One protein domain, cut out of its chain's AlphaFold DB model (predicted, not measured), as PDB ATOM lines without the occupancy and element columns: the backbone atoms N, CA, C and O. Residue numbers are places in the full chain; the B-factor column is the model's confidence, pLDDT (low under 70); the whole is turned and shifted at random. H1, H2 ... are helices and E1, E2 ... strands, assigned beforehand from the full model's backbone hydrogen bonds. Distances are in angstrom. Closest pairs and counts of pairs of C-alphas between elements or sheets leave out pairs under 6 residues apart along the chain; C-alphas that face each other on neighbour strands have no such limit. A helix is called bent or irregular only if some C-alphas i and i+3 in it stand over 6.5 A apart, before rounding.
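AT A GLANCE: This is residues 21 to 25 and 130 to 165 of the 177 residues of the protein "LysR_substrate domain-containing protein" of Myxococcus xanthus (UniProt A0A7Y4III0). A small ribbon of two antiparallel strands, E1 and E2, has one long helix, H1, packed over one of its faces, nearer to E1 than to E2, and running lengthwise over it, while the other face is bare. Residues 137 to 145, of which 137 belongs to E2 and 144 to 145 belong to H1, stick out at one end, and at the other end the last printed residues fold back from H1 to E1, where residues 163 to 164 pair with residues 24 to 25. The printed part has 41 residues, with two named strands and one named helix in the order E1, E2, H1, and its class is mixed, helices and strands. It is only just loose, close to compact, with a radius of gyration of the C-alphas of 10.9 A, and its outline is flat, spanning 31 by 20 by 9 A.

IN THESE COORDINATES: The sheet has the order E1 - E2. E2 is the longest strand by residues, residues 132 to 137, 16.9 A from first to last C-alpha. E1 is residues 21 to 25, 12.1 A long, and begins with C-alpha 21 at (-31.710, -1.005, 22.636). H1 is residues 144 to 159, 22.5 A long, from C-alpha 144 at (-33.851, 5.986, 36.519) to C-alpha 159 at (-38.391, -15.327, 30.732).

HOW THE PARTS SIT: E1 and E2 are antiparallel neighbours, with 168 degrees between their N-to-C directions. The C-alphas of Pro 22 and Ser 133 face each other at 4.2 A. N 23 and O 132 are 2.8 A apart and N 134 and O 21 are 2.8 A apart, both within hydrogen-bond range. E1 and H1 have 5 pairs of C-alphas within 8 A, the closest being those of Val 23 and Arg 154, 5.7 A apart. E2 and H1 have 1 such pair, the C-alphas of Leu 134 and Ala 150, 7.3 A apart. Residues 24 to 25 of E1 also pair antiparallel with residues 163 to 164, a stretch too short to bear a name. In H1 every O i to N i+4 pair is within hydrogen-bond range, and the helix is not bent.

THE WHOLE: The two C-alphas farthest apart are those of Glu 139 and Arg 161, at 32.7 A. Residues 137 to 145 stand free, and the body without them spans 23 by 20 by 8 A. Residues 26 to 129 are cut out, and C-alphas 25 and 130 are 6.4 A apart across the cut, which falls in the link from E1 to E2. The link from E2 to H1, 6 residues, is short. The mean pLDDT of the printed part is 83.7, and residues 164 to 165 of the model are under 70.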
ATOM      1  N   ILE A  21     -32.039   0.202  21.879       85.06
ATOM      2  CA  ILE A  21     -31.710  -1.005  22.636       85.06
ATOM      3  C   ILE A  21     -32.533  -2.145  22.042       85.06
ATOM      4  O   ILE A  21     -33.753  -2.163  22.237       85.06
ATOM      5  N   PRO A  22     -31.908  -3.089  21.317       85.94
ATOM      6  CA  PRO A  22     -32.615  -4.274  20.862       85.94
ATOM      7  C   PRO A  22     -33.038  -5.108  22.075       85.94
ATOM      8  O   PRO A  22     -32.305  -5.214  23.059       85.94
ATOM      9  N   VAL A  23     -34.243  -5.670  22.013       87.38
ATOM     10  CA  VAL A  23     -34.807  -6.497  23.086       87.38
ATOM     11  C   VAL A  23     -34.853  -7.952  22.640       87.38
ATOM     12  O   VAL A  23     -34.237  -8.807  23.266       87.38
ATOM     13  N   TYR A  24     -35.558  -8.248  21.550       85.94
ATOM     14  CA  TYR A  24     -35.689  -9.610  21.035       85.94
ATOM     15  C   TYR A  24     -36.014  -9.614  19.543       85.94
ATOM     16  O   TYR A  24     -36.509  -8.622  19.007       85.94
ATOM     17  N   THR A  25     -35.770 -10.733  18.869       84.19
ATOM     18  CA  THR A  25     -36.275 -11.003  17.521       84.19
ATOM     19  C   THR A  25     -37.527 -11.862  17.590       84.19
ATOM     20  O   THR A  25     -37.601 -12.856  18.318       84.19
ATOM     21  N   ALA A 130     -36.202  -7.935  11.929       77.62
ATOM     22  CA  ALA A 130     -35.622  -6.833  12.683       77.62
ATOM     23  C   ALA A 130     -36.037  -6.958  14.162       77.62
ATOM     24  O   ALA A 130     -37.196  -7.287  14.439       77.62
ATOM     25  N   PRO A 131     -35.118  -6.715  15.110       84.75
ATOM     26  CA  PRO A 131     -35.431  -6.857  16.518       84.75
ATOM     27  C   PRO A 131     -36.460  -5.821  16.956       84.75
ATOM     28  O   PRO A 131     -36.374  -4.636  16.619       84.75
ATOM     29  N   ILE A 132     -37.387  -6.261  17.799       86.81
ATOM     30  CA  ILE A 132     -38.194  -5.359  18.606       86.81
ATOM     31  C   ILE A 132     -37.250  -4.647  19.570       86.81
ATOM     32  O   ILE A 132     -36.447  -5.281  20.260       86.81
ATOM     33  N   SER A 133     -37.310  -3.319  19.562       88.56
ATOM     34  CA  SER A 133     -36.316  -2.464  20.204       88.56
ATOM     35  C   SER A 133     -36.974  -1.351  21.007       88.56
ATOM     36  O   SER A 133     -38.023  -0.831  20.629       88.56
ATOM     37  N   LEU A 134     -36.325  -0.956  22.099       88.56
ATOM     38  CA  LEU A 134     -36.649   0.265  22.829       88.56
ATOM     39  C   LEU A 134     -35.902   1.439  22.195       88.56
ATOM     40  O   LEU A 134     -34.709   1.338  21.900       88.56
ATOM     41  N   LEU A 135     -36.608   2.552  22.006       89.19
ATOM     42  CA  LEU A 135     -36.071   3.783  21.432       89.19
ATOM     43  C   LEU A 135     -36.131   4.902  22.470       89.19
ATOM     44  O   LEU A 135     -37.181   5.137  23.067       89.19
ATOM     45  N   TYR A 136     -35.026   5.618  22.657       85.50
ATOM     46  CA  TYR A 136     -34.962   6.801  23.522       85.50
ATOM     47  C   TYR A 136     -34.077   7.882  22.907       85.50
ATOM     48  O   TYR A 136     -33.260   7.605  22.030       85.50
ATOM     49  N   ARG A 137     -34.252   9.130  23.350       86.19
ATOM     50  CA  ARG A 137     -33.428  10.262  22.899       86.19
ATOM     51  C   ARG A 137     -32.111  10.274  23.669       86.19
ATOM     52  O   ARG A 137     -32.124  10.192  24.893       86.19
ATOM     53  N   LYS A 138     -30.986  10.376  22.966       81.88
ATOM     54  CA  LYS A 138     -29.639  10.404  23.554       81.88
ATOM     55  C   LYS A 138     -29.359  11.703  24.295       81.88
ATOM     56  O   LYS A 138     -28.592  11.696  25.244       81.88
ATOM     57  N   GLU A 139     -29.969  12.797  23.853       80.81
ATOM     58  CA  GLU A 139     -29.717  14.152  24.358       80.81
ATOM     59  C   GLU A 139     -30.419  14.420  25.689       80.81
ATOM     60  O   GLU A 139     -30.236  15.477  26.283       80.81
ATOM     61  N   VAL A 140     -31.258  13.486  26.134       80.56
ATOM     62  CA  VAL A 140     -31.995  13.584  27.386       80.56
ATOM     63  C   VAL A 140     -31.439  12.536  28.333       80.56
ATOM     64  O   VAL A 140     -31.508  11.339  28.032       80.56
ATOM     65  N   ASP A 141     -30.928  12.985  29.479       81.94
ATOM     66  CA  ASP A 141     -30.596  12.090  30.582       81.94
ATOM     67  C   ASP A 141     -31.844  11.297  30.958       81.94
ATOM     68  O   ASP A 141     -32.891  11.845  31.314       81.94
ATOM     69  N   GLN A 142     -31.749   9.980  30.806       82.12
ATOM     70  CA  GLN A 142     -32.899   9.112  30.985       82.12
ATOM     71  C   GLN A 142     -33.178   8.949  32.479       82.12
ATOM     72  O   GLN A 142     -32.289   8.505  33.214       82.12
ATOM     73  N   PRO A 143     -34.405   9.254  32.946       85.81
ATOM     74  CA  PRO A 143     -34.763   9.052  34.339       85.81
ATOM     75  C   PRO A 143     -34.498   7.600  34.766       85.81
ATOM     76  O   PRO A 143     -34.736   6.683  33.971       85.81
ATOM     77  N   PRO A 144     -34.094   7.343  36.025       87.06
ATOM     78  CA  PRO A 144     -33.851   5.986  36.519       87.06
ATOM     79  C   PRO A 144     -35.017   5.017  36.274       87.06
ATOM     80  O   PRO A 144     -34.788   3.839  36.015       87.06
ATOM     81  N   LEU A 145     -36.259   5.519  36.278       89.31
ATOM     82  CA  LEU A 145     -37.458   4.745  35.950       89.31
ATOM     83  C   LEU A 145     -37.439   4.190  34.516       89.31
ATOM     84  O   LEU A 145     -37.822   3.044  34.306       89.31
ATOM     85  N   VAL A 146     -36.976   4.972  33.536       85.88
ATOM     86  CA  VAL A 146     -36.911   4.552  32.126       85.88
ATOM     87  C   VAL A 146     -35.864   3.456  31.945       85.88
ATOM     88  O   VAL A 146     -36.119   2.450  31.283       85.88
ATOM     89  N   LEU A 147     -34.703   3.611  32.585       83.69
ATOM     90  CA  LEU A 147     -33.650   2.596  32.571       83.69
ATOM     91  C   LEU A 147     -34.086   1.318  33.302       83.69
ATOM     92  O   LEU A 147     -33.839   0.216  32.812       83.69
ATOM     93  N   GLY A 148     -34.783   1.464  34.434       88.19
ATOM     94  CA  GLY A 148     -35.382   0.353  35.171       88.19
ATOM     95  C   GLY A 148     -36.415  -0.402  34.335       88.19
ATOM     96  O   GLY A 148     -36.334  -1.622  34.216       88.19
ATOM     97  N   PHE A 149     -37.323   0.316  33.669       88.81
ATOM     98  CA  PHE A 149     -38.297  -0.263  32.742       88.81
ATOM     99  C   PHE A 149     -37.617  -1.031  31.599       88.81
ATOM    100  O   PHE A 149     -38.000  -2.161  31.305       88.81
ATOM    101  N   ALA A 150     -36.559  -0.474  31.001       86.94
ATOM    102  CA  ALA A 150     -35.788  -1.162  29.965       86.94
ATOM    103  C   ALA A 150     -35.092  -2.439  30.473       86.94
ATOM    104  O   ALA A 150     -34.904  -3.391  29.712       86.94
ATOM    105  N   GLY A 151     -34.706  -2.481  31.752       87.06
ATOM    106  CA  GLY A 151     -34.271  -3.707  32.426       87.06
ATOM    107  C   GLY A 151     -35.393  -4.743  32.487       87.06
ATOM    108  O   GLY A 151     -35.253  -5.824  31.920       87.06
ATOM    109  N   ILE A 152     -36.537  -4.363  33.062       91.50
ATOM    110  CA  ILE A 152     -37.711  -5.234  33.236       91.50
ATOM    111  C   ILE A 152     -38.181  -5.828  31.900       91.50
ATOM    112  O   ILE A 152     -38.440  -7.025  31.816       91.50
ATOM    113  N   VAL A 153     -38.261  -5.019  30.840       89.62
ATOM    114  CA  VAL A 153     -38.691  -5.481  29.509       89.62
ATOM    115  C   VAL A 153     -37.740  -6.541  28.944       89.62
ATOM    116  O   VAL A 153     -38.198  -7.533  28.377       89.62
ATOM    117  N   ARG A 154     -36.423  -6.370  29.111       85.25
ATOM    118  CA  ARG A 154     -35.435  -7.361  28.652       85.25
ATOM    119  C   ARG A 154     -35.507  -8.649  29.462       85.25
ATOM    120  O   ARG A 154     -35.448  -9.730  28.880       85.25
ATOM    121  N   ASP A 155     -35.679  -8.549  30.775       87.62
ATOM    122  CA  ASP A 155     -35.805  -9.722  31.638       87.62
ATOM    123  C   ASP A 155     -37.094 -10.501  31.347       87.62
ATOM    124  O   ASP A 155     -37.076 -11.732  31.285       87.62
ATOM    125  N   LEU A 156     -38.194  -9.799  31.055       88.06
ATOM    126  CA  LEU A 156     -39.441 -10.419  30.613       88.06
ATOM    127  C   LEU A 156     -39.287 -11.107  29.249       88.06
ATOM    128  O   LEU A 156     -39.738 -12.236  29.071       88.06
ATOM    129  N   ALA A 157     -38.604 -10.475  28.291       85.00
ATOM    130  CA  ALA A 157     -38.340 -11.103  26.998       85.00
ATOM    131  C   ALA A 157     -37.540 -12.413  27.148       85.00
ATOM    132  O   ALA A 157     -37.847 -13.408  26.484       85.00
ATOM    133  N   ARG A 158     -36.565 -12.446  28.071       83.06
ATOM    134  CA  ARG A 158     -35.804 -13.660  28.414       83.06
ATOM    135  C   ARG A 158     -36.687 -14.729  29.054       83.06
ATOM    136  O   ARG A 158     -36.616 -15.888  28.649       83.06
ATOM    137  N   SER A 159     -37.532 -14.364  30.022       84.19
ATOM    138  CA  SER A 159     -38.391 -15.327  30.732       84.19
ATOM    139  C   SER A 159     -39.447 -15.958  29.819       84.19
ATOM    140  O   SER A 159     -39.731 -17.151  29.932       84.19
ATOM    141  N   MET A 160     -39.943 -15.201  28.837       79.25
ATOM    142  CA  MET A 160     -40.839 -15.687  27.784       79.25
ATOM    143  C   MET A 160     -40.127 -16.541  26.718       79.25
ATOM    144  O   MET A 160     -40.781 -17.028  25.794       79.25
ATOM    145  N   ARG A 161     -38.807 -16.757  26.845       73.50
ATOM    146  CA  ARG A 161     -37.958 -17.496  25.892       73.50
ATOM    147  C   ARG A 161     -38.039 -16.942  24.468       73.50
ATOM    148  O   ARG A 161     -37.950 -17.698  23.498       73.50
ATOM    149  N   LEU A 162     -38.221 -15.630  24.340       73.69
ATOM    150  CA  LEU A 162     -38.070 -14.952  23.058       73.69
ATOM    151  C   LEU A 162     -36.588 -14.972  22.672       73.69
ATOM    152  O   LEU A 162     -35.717 -15.087  23.537       73.69
ATOM    153  N   ALA A 163     -36.287 -14.889  21.377       73.12
ATOM    154  CA  ALA A 163     -34.908 -14.847  20.904       73.12
ATOM    155  C   ALA A 163     -34.291 -13.486  21.265       73.12
ATOM    156  O   ALA A 163     -34.341 -12.531  20.493       73.12
ATOM    157  N   VAL A 164     -33.788 -13.370  22.493       66.12
ATOM    158  CA  VAL A 164     -33.221 -12.131  23.029       66.12
ATOM    159  C   VAL A 164     -31.943 -11.795  22.282       66.12
ATOM    160  O   VAL A 164     -31.076 -12.645  22.094       66.12
ATOM    161  N   VAL A 165     -31.846 -10.543  21.846       65.69
ATOM    162  CA  VAL A 165     -30.647 -10.032  21.186       65.69
ATOM    163  C   VAL A 165     -29.783  -9.391  22.255       65.69
ATOM    164  O   VAL A 165     -30.212  -8.439  22.909       65.69
TER     165      VAL A 165